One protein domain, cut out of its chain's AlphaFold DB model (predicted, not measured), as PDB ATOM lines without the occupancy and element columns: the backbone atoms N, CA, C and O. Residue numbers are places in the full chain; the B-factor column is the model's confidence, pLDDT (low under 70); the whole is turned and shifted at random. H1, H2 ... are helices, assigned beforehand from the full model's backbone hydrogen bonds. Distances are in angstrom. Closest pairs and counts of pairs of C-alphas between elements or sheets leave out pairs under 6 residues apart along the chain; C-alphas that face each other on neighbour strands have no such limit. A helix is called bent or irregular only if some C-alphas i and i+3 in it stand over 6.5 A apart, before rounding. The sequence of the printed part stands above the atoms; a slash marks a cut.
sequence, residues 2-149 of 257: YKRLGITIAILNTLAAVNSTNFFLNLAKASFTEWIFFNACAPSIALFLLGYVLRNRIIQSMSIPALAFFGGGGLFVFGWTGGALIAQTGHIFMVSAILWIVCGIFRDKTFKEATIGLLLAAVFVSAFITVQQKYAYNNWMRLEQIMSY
ATOM      1  N   TYR A   2      13.698   3.511  17.861       85.00
ATOM      2  CA  TYR A   2      13.072   3.867  19.151       85.00
ATOM      3  C   TYR A   2      13.413   2.949  20.348       85.00
ATOM      4  O   TYR A   2      13.610   3.435  21.457       85.00
ATOM      5  N   LYS A   3      13.518   1.623  20.138       87.31
ATOM      6  CA  LYS A   3      13.933   0.681  21.200       87.31
ATOM      7  C   LYS A   3      15.365   0.946  21.682       87.31
ATOM      8  O   LYS A   3      15.594   0.988  22.882       87.31
ATOM      9  N   ARG A   4      16.304   1.160  20.749       92.62
ATOM     10  CA  ARG A   4      17.707   1.482  21.068       92.62
ATOM     11  C   ARG A   4      17.799   2.811  21.818       92.62
ATOM     12  O   ARG A   4      18.457   2.866  22.844       92.62
ATOM     13  N   LEU A   5      17.048   3.818  21.367       95.00
ATOM     14  CA  LEU A   5      16.954   5.111  22.048       95.00
ATOM     15  C   LEU A   5      16.452   4.969  23.495       95.00
ATOM     16  O   LEU A   5      17.035   5.550  24.402       95.00
ATOM     17  N   GLY A   6      15.419   4.152  23.722       95.62
ATOM     18  CA  GLY A   6      14.908   3.895  25.070       95.62
ATOM     19  C   GLY A   6      15.943   3.253  25.996       95.62
ATOM     20  O   GLY A   6      16.034   3.639  27.155       95.62
ATOM     21  N   ILE A   7      16.750   2.312  25.484       97.31
ATOM     22  CA  ILE A   7      17.848   1.695  26.250       97.31
ATOM     23  C   ILE A   7      18.876   2.759  26.639       97.31
ATOM     24  O   ILE A   7      19.247   2.852  27.806       97.31
ATOM     25  N   THR A   8      19.297   3.594  25.687       97.88
ATOM     26  CA  THR A   8      20.247   4.681  25.949       97.88
ATOM     27  C   THR A   8      19.727   5.632  27.027       97.88
ATOM     28  O   THR A   8      20.442   5.917  27.982       97.88
ATOM     29  N   ILE A   9      18.470   6.073  26.931       98.19
ATOM     30  CA  ILE A   9      17.854   6.975  27.917       98.19
ATOM     31  C   ILE A   9      17.774   6.324  29.302       98.19
ATOM     32  O   ILE A   9      18.067   6.985  30.300       98.19
ATOM     33  N   ALA A  10      17.413   5.040  29.379       98.19
ATOM     34  CA  ALA A  10      17.368   4.304  30.638       98.19
ATOM     35  C   ALA A  10      18.758   4.191  31.284       98.19
ATOM     36  O   ALA A  10      18.896   4.441  32.482       98.19
ATOM     37  N   ILE A  11      19.799   3.893  30.499       98.38
ATOM     38  CA  ILE A  11      21.187   3.828  30.983       98.38
ATOM     39  C   ILE A  11      21.639   5.194  31.505       98.38
ATOM     40  O   ILE A  11      22.129   5.281  32.627       98.38
ATOM     41  N   LEU A  12      21.436   6.266  30.736       98.25
ATOM     42  CA  LEU A  12      21.857   7.616  31.129       98.25
ATOM     43  C   LEU A  12      21.160   8.088  32.412       98.25
ATOM     44  O   LEU A  12      21.820   8.601  33.315       98.25
ATOM     45  N   ASN A  13      19.851   7.850  32.541       98.31
ATOM     46  CA  ASN A  13      19.122   8.153  33.775       98.31
ATOM     47  C   ASN A  13      19.601   7.293  34.953       98.31
ATOM     48  O   ASN A  13      19.724   7.800  36.064       98.31
ATOM     49  N   THR A  14      19.926   6.017  34.723       98.38
ATOM     50  CA  THR A  14      20.487   5.143  35.766       98.38
ATOM     51  C   THR A  14      21.823   5.685  36.265       98.38
ATOM     52  O   THR A  14      22.013   5.829  37.469       98.38
ATOM     53  N   LEU A  15      22.731   6.050  35.355       97.88
ATOM     54  CA  LEU A  15      24.025   6.634  35.708       97.88
ATOM     55  C   LEU A  15      23.861   7.955  36.470       97.88
ATOM     56  O   LEU A  15      24.527   8.157  37.484       97.88
ATOM     57  N   ALA A  16      22.936   8.818  36.042       96.69
ATOM     58  CA  ALA A  16      22.626  10.057  36.751       96.69
ATOM     59  C   ALA A  16      22.085   9.799  38.169       96.69
ATOM     60  O   ALA A  16      22.535  10.435  39.122       96.69
ATOM     61  N   ALA A  17      21.173   8.835  38.333       97.00
ATOM     62  CA  ALA A  17      20.624   8.470  39.637       97.00
ATOM     63  C   ALA A  17      21.684   7.857  40.567       97.00
ATOM     64  O   ALA A  17      21.713   8.194  41.752       97.00
ATOM     65  N   VAL A  18      22.577   7.009  40.045       97.31
ATOM     66  CA  VAL A  18      23.699   6.430  40.804       97.31
ATOM     67  C   VAL A  18      24.675   7.519  41.235       97.31
ATOM     68  O   VAL A  18      25.024   7.589  42.412       97.31
ATOM     69  N   ASN A  19      25.065   8.408  40.319       95.00
ATOM     70  CA  ASN A  19      25.960   9.518  40.629       95.00
ATOM     71  C   ASN A  19      25.362  10.451  41.694       95.00
ATOM     72  O   ASN A  19      26.019  10.746  42.691       95.00
ATOM     73  N   SER A  20      24.096  10.850  41.530       94.62
ATOM     74  CA  SER A  20      23.396  11.672  42.522       94.62
ATOM     75  C   SER A  20      23.309  10.956  43.874       94.62
ATOM     76  O   SER A  20      23.639  11.515  44.914       94.62
ATOM     77  N   THR A  21      22.963   9.669  43.881       95.75
ATOM     78  CA  THR A  21      22.894   8.874  45.117       95.75
ATOM     79  C   THR A  21      24.238   8.801  45.834       95.75
ATOM     80  O   THR A  21      24.285   8.976  47.051       95.75
ATOM     81  N   ASN A  22      25.331   8.609  45.095       93.56
ATOM     82  CA  ASN A  22      26.677   8.632  45.653       93.56
ATOM     83  C   ASN A  22      27.022  10.004  46.252       93.56
ATOM     84  O   ASN A  22      27.549  10.065  47.360       93.56
ATOM     85  N   PHE A  23      26.684  11.098  45.565       91.56
ATOM     86  CA  PHE A  23      26.873  12.442  46.104       91.56
ATOM     87  C   PHE A  23      26.140  12.615  47.438       91.56
ATOM     88  O   PHE A  23      26.772  12.927  48.444       91.56
ATOM     89  N   PHE A  24      24.836  12.340  47.480       93.12
ATOM     90  CA  PHE A  24      24.039  12.546  48.686       93.12
ATOM     91  C   PHE A  24      24.491  11.636  49.836       93.12
ATOM     92  O   PHE A  24      24.795  12.134  50.915       93.12
ATOM     93  N   LEU A  25      24.588  10.320  49.627       91.00
ATOM     94  CA  LEU A  25      24.868   9.378  50.716       91.00
ATOM     95  C   LEU A  25      26.346   9.361  51.132       91.00
ATOM     96  O   LEU A  25      26.654   9.322  52.324       91.00
ATOM     97  N   ASN A  26      27.275   9.400  50.172       86.56
ATOM     98  CA  ASN A  26      28.695   9.192  50.463       86.56
ATOM     99  C   ASN A  26      29.475  10.491  50.637       86.56
ATOM    100  O   ASN A  26      30.310  10.541  51.545       86.56
ATOM    101  N   LEU A  27      29.222  11.513  49.815       84.31
ATOM    102  CA  LEU A  27      29.964  12.779  49.878       84.31
ATOM    103  C   LEU A  27      29.331  13.738  50.890       84.31
ATOM    104  O   LEU A  27      29.973  14.106  51.871       84.31
ATOM    105  N   ALA A  28      28.048  14.051  50.718       84.75
ATOM    106  CA  ALA A  28      27.301  14.963  51.584       84.75
ATOM    107  C   ALA A  28      26.811  14.317  52.898       84.75
ATOM    108  O   ALA A  28      26.235  14.999  53.753       84.75
ATOM    109  N   LYS A  29      27.044  13.005  53.069       84.31
ATOM    110  CA  LYS A  29      26.665  12.216  54.256       84.31
ATOM    111  C   LYS A  29      25.196  12.398  54.643       84.31
ATOM    112  O   LYS A  29      24.865  12.527  55.821       84.31
ATOM    113  N   ALA A  30      24.323  12.443  53.644       88.44
ATOM    114  CA  ALA A  30      22.893  12.523  53.847       88.44
ATOM    115  C   ALA A  30      22.369  11.220  54.466       88.44
ATOM    116  O   ALA A  30      22.787  10.121  54.090       88.44
ATOM    117  N   SER A  31      21.434  11.332  55.405       91.56
ATOM    118  CA  SER A  31      20.667  10.182  55.883       91.56
ATOM    119  C   SER A  31      19.788   9.617  54.765       91.56
ATOM    120  O   SER A  31      19.530  10.271  53.755       91.56
ATOM    121  N   PHE A  32      19.266   8.406  54.953       93.44
ATOM    122  CA  PHE A  32      18.346   7.814  53.980       93.44
ATOM    123  C   PHE A  32      17.088   8.676  53.757       93.44
ATOM    124  O   PHE A  32      16.655   8.861  52.622       93.44
ATOM    125  N   THR A  33      16.543   9.267  54.822       95.06
ATOM    126  CA  THR A  33      15.395  10.183  54.740       95.06
ATOM    127  C   THR A  33      15.736  11.445  53.949       95.06
ATOM    128  O   THR A  33      14.972  11.858  53.078       95.06
ATOM    129  N   GLU A  34      16.909  12.030  54.207       95.44
ATOM    130  CA  GLU A  34      17.414  13.181  53.451       95.44
ATOM    131  C   GLU A  34      17.634  12.818  51.979       95.44
ATOM    132  O   GLU A  34      17.297  13.604  51.101       95.44
ATOM    133  N   TRP A  35      18.126  11.614  51.678       96.12
ATOM    134  CA  TRP A  35      18.263  11.139  50.303       96.12
ATOM    135  C   TRP A  35      16.906  11.035  49.596       96.12
ATOM    136  O   TRP A  35      16.777  11.535  48.485       96.12
ATOM    137  N   ILE A  36      15.863  10.487  50.227       96.25
ATOM    138  CA  ILE A  36      14.531  10.415  49.595       96.25
ATOM    139  C   ILE A  36      14.009  11.813  49.229       96.25
ATOM    140  O   ILE A  36      13.490  12.011  48.128       96.25
ATOM    141  N   PHE A  37      14.120  12.774  50.149       97.00
ATOM    142  CA  PHE A  37      13.428  14.056  50.018       97.00
ATOM    143  C   PHE A  37      14.281  15.190  49.439       97.00
ATOM    144  O   PHE A  37      13.731  16.086  48.806       97.00
ATOM    145  N   PHE A  38      15.601  15.186  49.598       95.31
ATOM    146  CA  PHE A  38      16.473  16.184  48.964       95.31
ATOM    147  C   PHE A  38      16.995  15.725  47.600       95.31
ATOM    148  O   PHE A  38      17.235  16.564  46.738       95.31
ATOM    149  N   ASN A  39      17.094  14.414  47.356       95.62
ATOM    150  CA  ASN A  39      17.434  13.844  46.049       95.62
ATOM    151  C   ASN A  39      16.190  13.268  45.352       95.62
ATOM    152  O   ASN A  39      16.195  12.136  44.871       95.62
ATOM    153  N   ALA A  40      15.109  14.051  45.276       96.06
ATOM    154  CA  ALA A  40      13.821  13.610  44.726       96.06
ATOM    155  C   ALA A  40      13.878  13.195  43.235       96.06
ATOM    156  O   ALA A  40      13.011  12.456  42.750       96.06
ATOM    157  N   CYS A  41      14.932  13.589  42.512       95.81
ATOM    158  CA  CYS A  41      15.222  13.115  41.159       95.81
ATOM    159  C   CYS A  41      15.465  11.598  41.118       95.81
ATOM    160  O   CYS A  41      14.977  10.935  40.205       95.81
ATOM    161  N   ALA A  42      16.159  11.020  42.109       97.44
ATOM    162  CA  ALA A  42      16.467   9.589  42.122       97.44
ATOM    163  C   ALA A  42      15.213   8.700  42.286       97.44
ATOM    164  O   ALA A  42      15.039   7.804  41.457       97.44
ATOM    165  N   PRO A  43      14.283   8.952  43.235       97.25
ATOM    166  CA  PRO A  43      12.988   8.268  43.275       97.25
ATOM    167  C   PRO A  43      12.160   8.443  41.994       97.25
ATOM    168  O   PRO A  43      11.534   7.494  41.523       97.25
ATOM    169  N   SER A  44      12.194   9.635  41.386       97.81
ATOM    170  CA  SER A  44      11.478   9.914  40.132       97.81
ATOM    171  C   SER A  44      12.023   9.081  38.967       97.81
ATOM    172  O   SER A  44      11.260   8.470  38.214       97.81
ATOM    173  N   ILE A  45      13.351   8.996  38.853       98.38
ATOM    174  CA  ILE A  45      14.038   8.133  37.890       98.38
ATOM    175  C   ILE A  45      13.743   6.657  38.183       98.38
ATOM    176  O   ILE A  45      13.490   5.899  37.250       98.38
ATOM    177  N   ALA A  46      13.721   6.239  39.450       98.12
ATOM    178  CA  ALA A  46      13.407   4.863  39.822       98.12
ATOM    179  C   ALA A  46      11.996   4.452  39.367       98.12
ATOM    180  O   ALA A  46      11.830   3.365  38.816       98.12
ATOM    181  N   LEU A  47      10.997   5.333  39.509       97.94
ATOM    182  CA  LEU A  47       9.640   5.087  39.011       97.94
ATOM    183  C   LEU A  47       9.607   4.945  37.479       97.94
ATOM    184  O   LEU A  47       8.961   4.037  36.951       97.94
ATOM    185  N   PHE A  48      10.347   5.795  36.763       98.44
ATOM    186  CA  PHE A  48      10.521   5.667  35.315       98.44
ATOM    187  C   PHE A  48      11.161   4.327  34.926       98.44
ATOM    188  O   PHE A  48      10.628   3.613  34.072       98.44
ATOM    189  N   LEU A  49      12.278   3.965  35.560       98.50
ATOM    190  CA  LEU A  49      13.009   2.728  35.282       98.50
ATOM    191  C   LEU A  49      12.168   1.493  35.603       98.50
ATOM    192  O   LEU A  49      12.184   0.537  34.830       98.50
ATOM    193  N   LEU A  50      11.375   1.527  36.674       98.25
ATOM    194  CA  LEU A  50      10.420   0.473  37.005       98.25
ATOM    195  C   LEU A  50       9.422   0.268  35.859       98.25
ATOM    196  O   LEU A  50       9.253  -0.848  35.368       98.25
ATOM    197  N   GLY A  51       8.810   1.351  35.370       97.75
ATOM    198  CA  GLY A  51       7.909   1.287  34.219       97.75
ATOM    199  C   GLY A  51       8.609   0.829  32.935       97.75
ATOM    200  O   GLY A  51       8.016   0.122  32.119       97.75
ATOM    201  N   TYR A  52       9.874   1.203  32.739       97.62
ATOM    202  CA  TYR A  52      10.687   0.772  31.602       97.62
ATOM    203  C   TYR A  52      10.965  -0.738  31.631       97.62
ATOM    204  O   TYR A  52      10.659  -1.435  30.661       97.62
ATOM    205  N   VAL A  53      11.482  -1.252  32.750       97.62
ATOM    206  CA  VAL A  53      11.855  -2.665  32.938       97.62
ATOM    207  C   VAL A  53      10.629  -3.569  32.882       97.62
ATOM    208  O   VAL A  53      10.635  -4.562  32.158       97.62
ATOM    209  N   LEU A  54       9.546  -3.188  33.565       97.81
ATOM    210  CA  LEU A  54       8.283  -3.934  33.547       97.81
ATOM    211  C   LEU A  54       7.530  -3.808  32.218       97.81
ATOM    212  O   LEU A  54       6.502  -4.455  32.037       97.81
ATOM    213  N   ARG A  55       8.006  -2.955  31.298       95.81
ATOM    214  CA  ARG A  55       7.318  -2.603  30.045       95.81
ATOM    215  C   ARG A  55       5.867  -2.170  30.283       95.81
ATOM    216  O   ARG A  55       4.992  -2.415  29.458       95.81
ATOM    217  N   ASN A  56       5.618  -1.517  31.417       97.62
ATOM    218  CA  ASN A  56       4.286  -1.141  31.861       97.62
ATOM    219  C   ASN A  56       4.042   0.341  31.571       97.62
ATOM    220  O   ASN A  56       4.633   1.221  32.205       97.62
ATOM    221  N   ARG A  57       3.150   0.618  30.614       96.94
ATOM    222  CA  ARG A  57       2.859   1.988  30.185       96.94
ATOM    223  C   ARG A  57       2.211   2.833  31.280       96.94
ATOM    224  O   ARG A  57       2.526   4.013  31.362       96.94
ATOM    225  N   ILE A  58       1.380   2.239  32.138       98.25
ATOM    226  CA  ILE A  58       0.737   2.950  33.251       98.25
ATOM    227  C   ILE A  58       1.817   3.512  34.180       98.25
ATOM    228  O   ILE A  58       1.832   4.711  34.436       98.25
ATOM    229  N   ILE A  59       2.775   2.681  34.604       97.94
ATOM    230  CA  ILE A  59       3.867   3.100  35.502       97.94
ATOM    231  C   ILE A  59       4.780   4.136  34.826       97.94
ATOM    232  O   ILE A  59       5.173   5.120  35.450       97.94
ATOM    233  N   GLN A  60       5.085   3.972  33.533       97.12
ATOM    234  CA  GLN A  60       5.847   4.983  32.788       97.12
ATOM    235  C   GLN A  60       5.120   6.331  32.774       97.12
ATOM    236  O   GLN A  60       5.719   7.358  33.086       97.12
ATOM    237  N   SER A  61       3.824   6.340  32.470       98.25
ATOM    238  CA  SER A  61       3.018   7.560  32.475       98.25
ATOM    239  C   SER A  61       2.860   8.151  33.876       98.25
ATOM    240  O   SER A  61       2.871   9.371  34.005       98.25
ATOM    241  N   MET A  62       2.823   7.318  34.925       98.06
ATOM    242  CA  MET A  62       2.849   7.788  36.315       98.06
ATOM    243  C   MET A  62       4.118   8.583  36.645       98.06
ATOM    244  O   MET A  62       4.073   9.485  37.475       98.06
ATOM    245  N   SER A  63       5.250   8.267  36.008       98.06
ATOM    246  CA  SER A  63       6.514   8.968  36.261       98.06
ATOM    247  C   SER A  63       6.580  10.368  35.639       98.06
ATOM    248  O   SER A  63       7.342  11.202  36.124       98.06
ATOM    249  N   ILE A  64       5.768  10.659  34.609       98.44
ATOM    250  CA  ILE A  64       5.846  11.913  33.840       98.44
ATOM    251  C   ILE A  64       5.753  13.155  34.743       98.44
ATOM    252  O   ILE A  64       6.640  14.001  34.626       98.44
ATOM    253  N   PRO A  65       4.770  13.294  35.662       98.19
ATOM    254  CA  PRO A  65       4.675  14.500  36.486       98.19
ATOM    255  C   PRO A  65       5.877  14.701  37.414       98.19
ATOM    256  O   PRO A  65       6.357  15.822  37.549       98.19
ATOM    257  N   ALA A  66       6.413  13.625  38.000       97.75
ATOM    258  CA  ALA A  66       7.593  13.700  38.864       97.75
ATOM    259  C   ALA A  66       8.842  14.110  38.068       97.75
ATOM    260  O   ALA A  66       9.591  14.995  38.482       97.75
ATOM    261  N   LEU A  67       9.040  13.504  36.890       98.25
ATOM    262  CA  LEU A  67      10.134  13.855  35.988       98.25
ATOM    263  C   LEU A  67      10.023  15.305  35.497       98.25
ATOM    264  O   LEU A  67      11.038  15.987  35.379       98.25
ATOM    265  N   ALA A  68       8.808  15.781  35.216       98.00
ATOM    266  CA  ALA A  68       8.571  17.150  34.777       98.00
ATOM    267  C   ALA A  68       8.855  18.154  35.901       98.00
ATOM    268  O   ALA A  68       9.543  19.145  35.672       98.00
ATOM    269  N   PHE A  69       8.376  17.876  37.114       97.50
ATOM    270  CA  PHE A  69       8.549  18.762  38.260       97.50
ATOM    271  C   PHE A  69      10.017  18.849  38.699       97.50
ATOM    272  O   PHE A  69      10.581  19.939  38.735       97.50
ATOM    273  N   PHE A  70      10.659  17.710  38.973       96.44
ATOM    274  CA  PHE A  70      12.032  17.688  39.487       96.44
ATOM    275  C   PHE A  70      13.092  17.808  38.388       96.44
ATOM    276  O   PHE A  70      14.072  18.524  38.560       96.44
ATOM    277  N   GLY A  71      12.896  17.141  37.249       96.62
ATOM    278  CA  GLY A  71      13.822  17.212  36.116       96.62
ATOM    279  C   GLY A  71      13.613  18.480  35.296       96.62
ATOM    280  O   GLY A  71      14.501  19.319  35.206       96.62
ATOM    281  N   GLY A  72      12.420  18.642  34.722       96.69
ATOM    282  CA  GLY A  72      12.082  19.807  33.898       96.69
ATOM    283  C   GLY A  72      12.203  21.132  34.654       96.69
ATOM    284  O   GLY A  72      12.866  22.045  34.171       96.69
ATOM    285  N   GLY A  73      11.632  21.223  35.860       95.25
ATOM    286  CA  GLY A  73      11.772  22.401  36.724       95.25
ATOM    287  C   GLY A  73      13.224  22.677  37.127       95.25
ATOM    288  O   GLY A  73      13.653  23.832  37.129       95.25
ATOM    289  N   GLY A  74      14.015  21.628  37.376       91.69
ATOM    290  CA  GLY A  74      15.434  21.739  37.723       91.69
ATOM    291  C   GLY A  74      16.271  22.500  36.686       91.69
ATOM    292  O   GLY A  74      17.156  23.268  37.065       91.69
ATOM    293  N   LEU A  75      15.937  22.390  35.394       95.06
ATOM    294  CA  LEU A  75      16.619  23.129  34.318       95.06
ATOM    295  C   LEU A  75      16.538  24.657  34.470       95.06
ATOM    296  O   LEU A  75      17.417  25.362  33.972       95.06
ATOM    297  N   PHE A  76      15.512  25.159  35.161       92.88
ATOM    298  CA  PHE A  76      15.264  26.591  35.361       92.88
ATOM    299  C   PHE A  76      15.592  27.067  36.777       92.88
ATOM    300  O   PHE A  76      15.874  28.246  36.973       92.88
ATOM    301  N   VAL A  77      15.545  26.167  37.761       86.56
ATOM    302  CA  VAL A  77      15.815  26.495  39.167       86.56
ATOM    303  C   VAL A  77      17.315  26.549  39.454       86.56
ATOM    304  O   VAL A  77      17.764  27.412  40.205       86.56
ATOM    305  N   PHE A  78      18.101  25.640  38.874       83.56
ATOM    306  CA  PHE A  78      19.537  25.567  39.137       83.56
ATOM    307  C   PHE A  78      20.356  26.351  38.105       83.56
ATOM    308  O   PHE A  78      19.972  26.503  36.945       83.56
ATOM    309  N   GLY A  79      21.528  26.835  38.524       83.94
ATOM    310  CA  GLY A  79      22.470  27.508  37.631       83.94
ATOM    311  C   GLY A  79      23.095  26.563  36.597       83.94
ATOM    312  O   GLY A  79      23.114  25.346  36.766       83.94
ATOM    313  N   TRP A  80      23.654  27.140  35.533       88.38
ATOM    314  CA  TRP A  80      24.368  26.427  34.463       88.38
ATOM    315  C   TRP A  80      25.889  26.601  34.565       88.38
ATOM    316  O   TRP A  80      26.595  26.697  33.564       88.38
ATOM    317  N   THR A  81      26.406  26.689  35.789       81.75
ATOM    318  CA  THR A  81      27.823  26.948  36.069       81.75
ATOM    319  C   THR A  81      28.329  26.067  37.211       81.75
ATOM    320  O   THR A  81      27.555  25.569  38.031       81.75
ATOM    321  N   GLY A  82      29.647  25.852  37.262       79.00
ATOM    322  CA  GLY A  82      30.308  25.113  38.342       79.00
ATOM    323  C   GLY A  82      29.756  23.697  38.554       79.00
ATOM    324  O   GLY A  82      29.422  22.992  37.601       79.00
ATOM    325  N   GLY A  83      29.640  23.287  39.822       72.44
ATOM    326  CA  GLY A  83      29.147  21.957  40.207       72.44
ATOM    327  C   GLY A  83      27.693  21.671  39.808       72.44
ATOM    328  O   GLY A  83      27.321  20.508  39.648       72.44
ATOM    329  N   ALA A  84      26.881  22.707  39.560       82.25
ATOM    330  CA  ALA A  84      25.488  22.544  39.140       82.25
ATOM    331  C   ALA A  84      25.356  21.910  37.740       82.25
ATOM    332  O   ALA A  84      24.335  21.290  37.447       82.25
ATOM    333  N   LEU A  85      26.399  21.974  36.899       87.19
ATOM    334  CA  LEU A  85      26.413  21.354  35.565       87.19
ATOM    335  C   LEU A  85      26.167  19.839  35.600       87.19
ATOM    336  O   LEU A  85      25.517  19.288  34.705       87.19
ATOM    337  N   ILE A  86      26.648  19.162  36.644       87.50
ATOM    338  CA  ILE A  86      26.442  17.720  36.824       87.50
ATOM    339  C   ILE A  86      24.955  17.433  37.061       87.50
ATOM    340  O   ILE A  86      24.389  16.539  36.427       87.50
ATOM    341  N   ALA A  87      24.301  18.223  37.919       89.12
ATOM    342  CA  ALA A  87      22.867  18.110  38.163       89.12
ATOM    343  C   ALA A  87      22.054  18.445  36.900       89.12
ATOM    344  O   ALA A  87      21.155  17.687  36.536       89.12
ATOM    345  N   GLN A  88      22.427  19.506  36.171       94.06
ATOM    346  CA  GLN A  88      21.742  19.893  34.933       94.06
ATOM    347  C   GLN A  88      21.822  18.826  33.845       94.06
ATOM    348  O   GLN A  88      20.837  18.566  33.155       94.06
ATOM    349  N   THR A  89      22.953  18.130  33.738       93.88
ATOM    350  CA  THR A  89      23.086  16.989  32.824       93.88
ATOM    351  C   THR A  89      22.079  15.883  33.168       93.88
ATOM    352  O   THR A  89      21.416  15.345  32.280       93.88
ATOM    353  N   GLY A  90      21.885  15.591  34.459       95.75
ATOM    354  CA  GLY A  90      20.854  14.660  34.926       95.75
ATOM    355  C   GLY A  90      19.430  15.117  34.587       95.75
ATOM    356  O   GLY A  90      18.630  14.320  34.095       95.75
ATOM    357  N   HIS A  91      19.120  16.402  34.771       97.50
ATOM    358  CA  HIS A  91      17.812  16.971  34.429       97.50
ATOM    359  C   HIS A  91      17.491  16.856  32.929       97.50
ATOM    360  O   HIS A  91      16.368  16.496  32.569       97.50
ATOM    361  N   ILE A  92      18.477  17.054  32.043       98.00
ATOM    362  CA  ILE A  92      18.316  16.833  30.594       98.00
ATOM    363  C   ILE A  92      17.918  15.379  30.304       98.00
ATOM    364  O   ILE A  92      17.033  15.122  29.479       98.00
ATOM    365  N   PHE A  93      18.533  14.408  30.984       98.38
ATOM    366  CA  PHE A  93      18.196  12.993  30.802       98.38
ATOM    367  C   PHE A  93      16.779  12.666  31.285       98.38
ATOM    368  O   PHE A  93      16.081  11.890  30.624       98.38
ATOM    369  N   MET A  94      16.319  13.292  32.370       98.50
ATOM    370  CA  MET A  94      14.943  13.148  32.856       98.50
ATOM    371  C   MET A  94      13.930  13.709  31.851       98.50
ATOM    372  O   MET A  94      12.951  13.039  31.524       98.50
ATOM    373  N   VAL A  95      14.184  14.895  31.286       98.38
ATOM    374  CA  VAL A  95      13.321  15.477  30.242       98.38
ATOM    375  C   VAL A  95      13.318  14.610  28.982       98.38
ATOM    376  O   VAL A  95      12.263  14.360  28.398       98.38
ATOM    377  N   SER A  96      14.472  14.059  28.606       98.38
ATOM    378  CA  SER A  96      14.574  13.114  27.488       98.38
ATOM    379  C   SER A  96      13.728  11.855  27.719       98.38
ATOM    380  O   SER A  96      13.112  11.349  26.778       98.38
ATOM    381  N   ALA A  97      13.637  11.366  28.962       98.56
ATOM    382  CA  ALA A  97      12.751  10.260  29.320       98.56
ATOM    383  C   ALA A  97      11.272  10.621  29.131       98.56
ATOM    384  O   ALA A  97      10.539   9.825  28.544       98.56
ATOM    385  N   ILE A  98      10.845  11.826  29.525       98.56
ATOM    386  CA  ILE A  98       9.473  12.305  29.276       98.56
ATOM    387  C   ILE A  98       9.167  12.286  27.779       98.56
ATOM    388  O   ILE A  98       8.183  11.674  27.363       98.56
ATOM    389  N   LEU A  99      10.028  12.906  26.965       98.19
ATOM    390  CA  LEU A  99       9.845  12.971  25.513       98.19
ATOM    391  C   LEU A  99       9.746  11.569  24.906       98.19
ATOM    392  O   LEU A  99       8.854  11.297  24.102       98.19
ATOM    393  N   TRP A 100      10.609  10.648  25.338       98.44
ATOM    394  CA  TRP A 100      10.568   9.267  24.878       98.44
ATOM    395  C   TRP A 100       9.252   8.570  25.240       98.44
ATOM    396  O   TRP A 100       8.647   7.953  24.358       98.44
ATOM    397  N   ILE A 101       8.771   8.689  26.485       98.25
ATOM    398  CA  ILE A 101       7.492   8.102  26.920       98.25
ATOM    399  C   ILE A 101       6.341   8.678  26.092       98.25
ATOM    400  O   ILE A 101       5.548   7.911  25.547       98.25
ATOM    401  N   VAL A 102       6.279  10.006  25.945       98.12
ATOM    402  CA  VAL A 102       5.226  10.703  25.194       98.12
ATOM    403  C   VAL A 102       5.205  10.246  23.738       98.12
ATOM    404  O   VAL A 102       4.170   9.779  23.264       98.12
ATOM    405  N   CYS A 103       6.346  10.255  23.043       97.94
ATOM    406  CA  CYS A 103       6.434   9.726  21.679       97.94
ATOM    407  C   CYS A 103       5.996   8.253  21.595       97.94
ATOM    408  O   CYS A 103       5.392   7.843  20.607       97.94
ATOM    409  N   GLY A 104       6.275   7.458  22.632       97.50
ATOM    410  CA  GLY A 104       5.831   6.067  22.736       97.50
ATOM    411  C   GLY A 104       4.325   5.915  22.831       97.50
ATOM    412  O   GLY A 104       3.768   5.051  22.163       97.50
ATOM    413  N   ILE A 105       3.671   6.769  23.620       98.06
ATOM    414  CA  ILE A 105       2.211   6.786  23.769       98.06
ATOM    415  C   ILE A 105       1.547   7.053  22.418       98.06
ATOM    416  O   ILE A 105       0.665   6.296  22.023       98.06
ATOM    417  N   PHE A 106       2.002   8.074  21.687       97.62
ATOM    418  CA  PHE A 106       1.440   8.409  20.374       97.62
ATOM    419  C   PHE A 106       1.700   7.321  19.332       97.62
ATOM    420  O   PHE A 106       0.801   6.963  18.572       97.62
ATOM    421  N   ARG A 107       2.915   6.768  19.310       96.50
ATOM    422  CA  ARG A 107       3.291   5.720  18.360       96.50
ATOM    423  C   ARG A 107       2.513   4.424  18.593       96.50
ATOM    424  O   ARG A 107       2.046   3.820  17.635       96.50
ATOM    425  N   ASP A 108       2.391   4.004  19.851       96.19
ATOM    426  CA  ASP A 108       1.783   2.722  20.224       96.19
ATOM    427  C   ASP A 108       0.272   2.853  20.513       96.19
ATOM    428  O   ASP A 108      -0.391   1.856  20.781       96.19
ATOM    429  N   LYS A 109      -0.279   4.076  20.446       97.69
ATOM    430  CA  LYS A 109      -1.688   4.428  20.713       97.69
ATOM    431  C   LYS A 109      -2.195   4.010  22.102       97.69
ATOM    432  O   LYS A 109      -3.389   3.792  22.295       97.69
ATOM    433  N   THR A 110      -1.311   3.948  23.096       97.75
ATOM    434  CA  THR A 110      -1.618   3.525  24.478       97.75
ATOM    435  C   THR A 110      -2.176   4.675  25.326       97.75
ATOM    436  O   THR A 110      -1.637   5.013  26.386       97.75
ATOM    437  N   PHE A 111      -3.200   5.363  24.818       98.12
ATOM    438  CA  PHE A 111      -3.758   6.558  25.461       98.12
ATOM    439  C   PHE A 111      -4.504   6.223  26.753       98.12
ATOM    440  O   PHE A 111      -4.408   6.967  27.723       98.12
ATOM    441  N   LYS A 112      -5.206   5.084  26.798       98.38
ATOM    442  CA  LYS A 112      -5.954   4.652  27.986       98.38
ATOM    443  C   LYS A 112      -5.019   4.402  29.168       98.38
ATOM    444  O   LYS A 112      -5.266   4.899  30.264       98.38
ATOM    445  N   GLU A 113      -3.932   3.670  28.943       98.38
ATOM    446  CA  GLU A 113      -2.906   3.392  29.948       98.38
ATOM    447  C   GLU A 113      -2.247   4.684  30.424       98.38
ATOM    448  O   GLU A 113      -2.012   4.850  31.621       98.38
ATOM    449  N   ALA A 114      -1.991   5.611  29.498       98.38
ATOM    450  CA  ALA A 114      -1.431   6.910  29.830       98.38
ATOM    451  C   ALA A 114      -2.368   7.731  30.721       98.38
ATOM    452  O   ALA A 114      -1.924   8.247  31.745       98.38
ATOM    453  N   THR A 115      -3.660   7.797  30.388       98.44
ATOM    454  CA  THR A 115      -4.670   8.487  31.201       98.44
ATOM    455  C   THR A 115      -4.755   7.889  32.599       98.44
ATOM    456  O   THR A 115      -4.708   8.629  33.578       98.44
ATOM    457  N   ILE A 116      -4.813   6.557  32.718       98.44
ATOM    458  CA  ILE A 116      -4.831   5.884  34.025       98.44
ATOM    459  C   ILE A 116      -3.565   6.227  34.817       98.44
ATOM    460  O   ILE A 116      -3.653   6.600  35.984       98.44
ATOM    461  N   GLY A 117      -2.391   6.153  34.185       98.31
ATOM    462  CA  GLY A 117      -1.127   6.475  34.841       98.31
ATOM    463  C   GLY A 117      -1.060   7.923  35.328       98.31
ATOM    464  O   GLY A 117      -0.640   8.175  36.453       98.31
ATOM    465  N   LEU A 118      -1.531   8.879  34.528       98.19
ATOM    466  CA  LEU A 118      -1.566  10.291  34.914       98.19
ATOM    467  C   LEU A 118      -2.567  10.566  36.048       98.19
ATOM    468  O   LEU A 118      -2.251  11.336  36.952       98.19
ATOM    469  N   LEU A 119      -3.730   9.904  36.059       98.19
ATOM    470  CA  LEU A 119      -4.692  10.001  37.164       98.19
ATOM    471  C   LEU A 119      -4.124   9.429  38.468       98.19
ATOM    472  O   LEU A 119      -4.270  10.038  39.525       98.19
ATOM    473  N   LEU A 120      -3.425   8.294  38.401       97.88
ATOM    474  CA  LEU A 120      -2.735   7.735  39.566       97.88
ATOM    475  C   LEU A 120      -1.619   8.671  40.050       97.88
ATOM    476  O   LEU A 120      -1.460   8.868  41.255       97.88
ATOM    477  N   ALA A 121      -0.871   9.293  39.135       97.38
ATOM    478  CA  ALA A 121       0.152  10.265  39.500       97.38
ATOM    479  C   ALA A 121      -0.430  11.510  40.177       97.38
ATOM    480  O   ALA A 121       0.149  11.985  41.153       97.38
ATOM    481  N   ALA A 122      -1.592  11.993  39.730       95.56
ATOM    482  CA  ALA A 122      -2.272  13.126  40.354       95.56
ATOM    483  C   ALA A 122      -2.543  12.904  41.852       95.56
ATOM    484  O   ALA A 122      -2.544  13.871  42.610       95.56
ATOM    485  N   VAL A 123      -2.704  11.650  42.287       95.12
ATOM    486  CA  VAL A 123      -2.844  11.289  43.703       95.12
ATOM    487  C   VAL A 123      -1.476  11.032  44.340       95.12
ATOM    488  O   VAL A 123      -1.059  11.759  45.241       95.12
ATOM    489  N   PHE A 124      -0.755  10.009  43.876       95.44
ATOM    490  CA  PHE A 124       0.426   9.503  44.580       95.44
ATOM    491  C   PHE A 124       1.660  10.389  44.407       95.44
ATOM    492  O   PHE A 124       2.386  10.632  45.370       95.44
ATOM    493  N   VAL A 125       1.900  10.889  43.192       95.69
ATOM    494  CA  VAL A 125       3.058  11.747  42.921       95.69
ATOM    495  C   VAL A 125       2.845  13.130  43.521       95.69
ATOM    496  O   VAL A 125       3.767  13.654  44.140       95.69
ATOM    497  N   SER A 126       1.640  13.694  43.424       92.75
ATOM    498  CA  SER A 126       1.333  14.974  44.077       92.75
ATOM    499  C   SER A 126       1.504  14.886  45.593       92.75
ATOM    500  O   SER A 126       2.158  15.746  46.175       92.75
ATOM    501  N   ALA A 127       1.005  13.818  46.230       96.44
ATOM    502  CA  ALA A 127       1.202  13.599  47.662       96.44
ATOM    503  C   ALA A 127       2.692  13.499  48.030       96.44
ATOM    504  O   ALA A 127       3.134  14.142  48.982       96.44
ATOM    505  N   PHE A 128       3.483  12.748  47.252       96.81
ATOM    506  CA  PHE A 128       4.931  12.673  47.446       96.81
ATOM    507  C   PHE A 128       5.597  14.047  47.317       96.81
ATOM    508  O   PHE A 128       6.360  14.423  48.203       96.81
ATOM    509  N   ILE A 129       5.281  14.817  46.267       96.38
ATOM    510  CA  ILE A 129       5.818  16.169  46.067       96.38
ATOM    511  C   ILE A 129       5.457  17.060  47.258       96.38
ATOM    512  O   ILE A 129       6.331  17.737  47.784       96.38
ATOM    513  N   THR A 130       4.218  17.035  47.757       96.62
ATOM    514  CA  THR A 130       3.827  17.836  48.928       96.62
ATOM    515  C   THR A 130       4.629  17.468  50.175       96.62
ATOM    516  O   THR A 130       5.134  18.356  50.864       96.62
ATOM    517  N   VAL A 131       4.782  16.173  50.471       97.62
ATOM    518  CA  VAL A 131       5.584  15.713  51.617       97.62
ATOM    519  C   VAL A 131       7.047  16.114  51.444       97.62
ATOM    520  O   VAL A 131       7.662  16.618  52.383       97.62
ATOM    521  N   GLN A 132       7.585  15.952  50.238       97.44
ATOM    522  CA  GLN A 132       8.953  16.310  49.896       97.44
ATOM    523  C   GLN A 132       9.204  17.814  50.053       97.44
ATOM    524  O   GLN A 132      10.163  18.196  50.719       97.44
ATOM    525  N   GLN A 133       8.328  18.665  49.519       96.00
ATOM    526  CA  GLN A 133       8.432  20.122  49.634       96.00
ATOM    527  C   GLN A 133       8.321  20.575  51.091       96.00
ATOM    528  O   GLN A 133       9.108  21.401  51.548       96.00
ATOM    529  N   LYS A 134       7.403  19.979  51.864       97.69
ATOM    530  CA  LYS A 134       7.289  20.244  53.303       97.69
ATOM    531  C   LYS A 134       8.557  19.836  54.056       97.69
ATOM    532  O   LYS A 134       9.014  20.574  54.925       97.69
ATOM    533  N   TYR A 135       9.138  18.682  53.724       97.00
ATOM    534  CA  TYR A 135      10.394  18.231  54.319       97.00
ATOM    535  C   TYR A 135      11.553  19.175  53.967       97.00
ATOM    536  O   TYR A 135      12.300  19.567  54.860       97.00
ATOM    537  N   ALA A 136      11.665  19.586  52.700       94.75
ATOM    538  CA  ALA A 136      12.642  20.564  52.224       94.75
ATOM    539  C   ALA A 136      12.534  21.900  52.958       94.75
ATOM    540  O   ALA A 136      13.534  22.404  53.458       94.75
ATOM    541  N   TYR A 137      11.320  22.427  53.096       93.94
ATOM    542  CA  TYR A 137      11.061  23.677  53.801       93.94
ATOM    543  C   TYR A 137      11.436  23.598  55.289       93.94
ATOM    544  O   TYR A 137      12.181  24.437  55.795       93.94
ATOM    545  N   ASN A 138      10.988  22.551  55.986       94.75
ATOM    546  CA  ASN A 138      11.263  22.380  57.415       94.75
ATOM    547  C   ASN A 138      12.750  22.137  57.718       94.75
ATOM    548  O   ASN A 138      13.198  22.402  58.829       94.75
ATOM    549  N   ASN A 139      13.514  21.649  56.737       92.06
ATOM    550  CA  ASN A 139      14.932  21.319  56.872       92.06
ATOM    551  C   ASN A 139      15.807  22.152  55.918       92.06
ATOM    552  O   ASN A 139      16.851  21.686  55.458       92.06
ATOM    553  N   TRP A 140      15.393  23.386  55.613       86.94
ATOM    554  CA  TRP A 140      16.025  24.215  54.581       86.94
ATOM    555  C   TRP A 140      17.520  24.464  54.826       86.94
ATOM    556  O   TRP A 140      18.297  24.405  53.881       86.94
ATOM    557  N   MET A 141      17.947  24.653  56.081       83.19
ATOM    558  CA  MET A 141      19.369  24.837  56.420       83.19
ATOM    559  C   MET A 141      20.208  23.614  56.036       83.19
ATOM    560  O   MET A 141      21.318  23.739  55.525       83.19
ATOM    561  N   ARG A 142      19.661  22.414  56.256       86.31
ATOM    562  CA  ARG A 142      20.324  21.160  55.901       86.31
ATOM    563  C   ARG A 142      20.371  20.965  54.388       86.31
ATOM    564  O   ARG A 142      21.388  20.517  53.863       86.31
ATOM    565  N   LEU A 143      19.294  21.323  53.691       88.69
ATOM    566  CA  LEU A 143      19.246  21.306  52.231       88.69
ATOM    567  C   LEU A 143      20.282  22.269  51.631       88.69
ATOM    568  O   LEU A 143      21.062  21.861  50.773       88.69
ATOM    569  N   GLU A 144      20.332  23.515  52.108       83.56
ATOM    570  CA  GLU A 144      21.302  24.523  51.670       83.56
ATOM    571  C   GLU A 144      22.738  24.038  51.876       83.56
ATOM    572  O   GLU A 144      23.556  24.138  50.967       83.56
ATOM    573  N   GLN A 145      23.038  23.431  53.024       80.25
ATOM    574  CA  GLN A 145      24.350  22.852  53.302       80.25
ATOM    575  C   GLN A 145      24.718  21.723  52.326       80.25
ATOM    576  O   GLN A 145      25.834  21.695  51.817       80.25
ATOM    577  N   ILE A 146      23.805  20.786  52.045       86.00
ATOM    578  CA  ILE A 146      24.078  19.691  51.099       86.00
ATOM    579  C   ILE A 146      24.299  20.244  49.687       86.00
ATOM    580  O   ILE A 146      25.210  19.802  48.994       86.00
ATOM    581  N   MET A 147      23.499  21.224  49.263       81.56
ATOM    582  CA  MET A 147      23.632  21.838  47.937       81.56
ATOM    583  C   MET A 147      24.871  22.733  47.810       81.56
ATOM    584  O   MET A 147      25.399  22.882  46.713       81.56
ATOM    585  N   SER A 148      25.336  23.314  48.916       75.12
ATOM    586  CA  SER A 148      26.571  24.104  48.993       75.12
ATOM    587  C   SER A 148      27.795  23.272  49.368       75.12
ATOM    588  O   SER A 148      28.864  23.837  49.594       75.12
ATOM    589  N   TYR A 149      27.663  21.940  49.428       75.88
ATOM    590  CA  TYR A 149      28.788  21.060  49.693       75.88
ATOM    591  C   TYR A 149      29.864  21.260  48.628       75.88
ATOM    592  O   TYR A 149      29.711  20.873  47.468       75.88
TER     593      TYR A 149
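This is residues 2 to 149 of the 257 residues of an uncharacterized protein of candidate division WOR-1 bacterium DG_54_3 (UniProt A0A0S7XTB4). The longest helix, H6, runs along one side of an up-and-down bundle of four helices, H1, H3, H4 and H5, each running against the one before it. Two short helices, H2 and H7, sit at the end of the model where H1 and H6 end, with H2 reaching from H1 to H6. The printed part has 148 residues with seven named helices, in the order H1 to H7, and no named strand; the class is all helix. The whole is compact, with a radius of gyration of the C-alphas of 15.3 A and spans of 46 by 31 by 25 A.

H6, residues 111 to 138, is 38.7 A long from C-alpha 111 at (-3.758, 6.558, 25.461) to C-alpha 138 at (11.263, 22.380, 57.415), with a kink of 34 degrees near residue 120. H4, residues 57 to 77, measures 29.1 A and has a kink of 37 degrees near residue 66; it is only just irregular, C-alphas 62 and 65 being 7.0 A apart. H5, residues 84 to 108, and H1, residues 2 to 27, each measure 36.2 A; H1 begins with C-alpha 2 at (13.072, 3.867, 19.151). H3, residues 41 to 53, measures 18.1 A. The short helices are H2, residues 32 to 38, and H7, residues 140 to 147.

H6 touches H4 residues 57 to 66 at a steep tilt of 42 degrees, the same way; the closest C-alphas, of Ile 58 and Gly 117, are 4.3 A apart. H3 and H4 form a helical hairpin at a shallow tilt of 29 degrees, closest at the C-alphas of Gly 51 and Gln 60, 4.5 A apart. H4 and H5 form another, at 34 degrees, a shallow tilt only just short of steep, with the C-alphas of Gly 71 and His 91 closest at 4.3 A. H1 touches H5 at a shallow tilt of 32 degrees, opposite ways, the C-alphas of Ala 16 and Gly 90 being closest at 5.3 A. With residues 10 to 21, H1 touches H3, closest at the C-alphas of Ala 17 and Ala 42, 5.0 A apart. H1 and H4 are apart. H2 touches H6 residues 132 to 136, about perpendicular at 77 degrees, with the C-alphas of Phe 37 and Gln 132 closest at 5.0 A. H2 also touches H1 residues 21 to 25, closest at the C-alphas of Phe 24 and Trp 35, 6.2 A apart. H7 touches no helix but is near H2 and H6; the closest C-alphas of H6 and H7, of Ala 136 and Leu 143, are 6.6 A apart. Every O i to N i+4 pair is within hydrogen-bond range in H1, H2, H3, H5 and H7; the counts are 13 of 17 in H4 and 22 of 24 in H6.

The two C-alphas farthest apart, of Lys 109 and Met 141, are 46.2 A apart. The printed part has no cut and no long link. Its mean pLDDT is 94.3, and no printed residue is under 70.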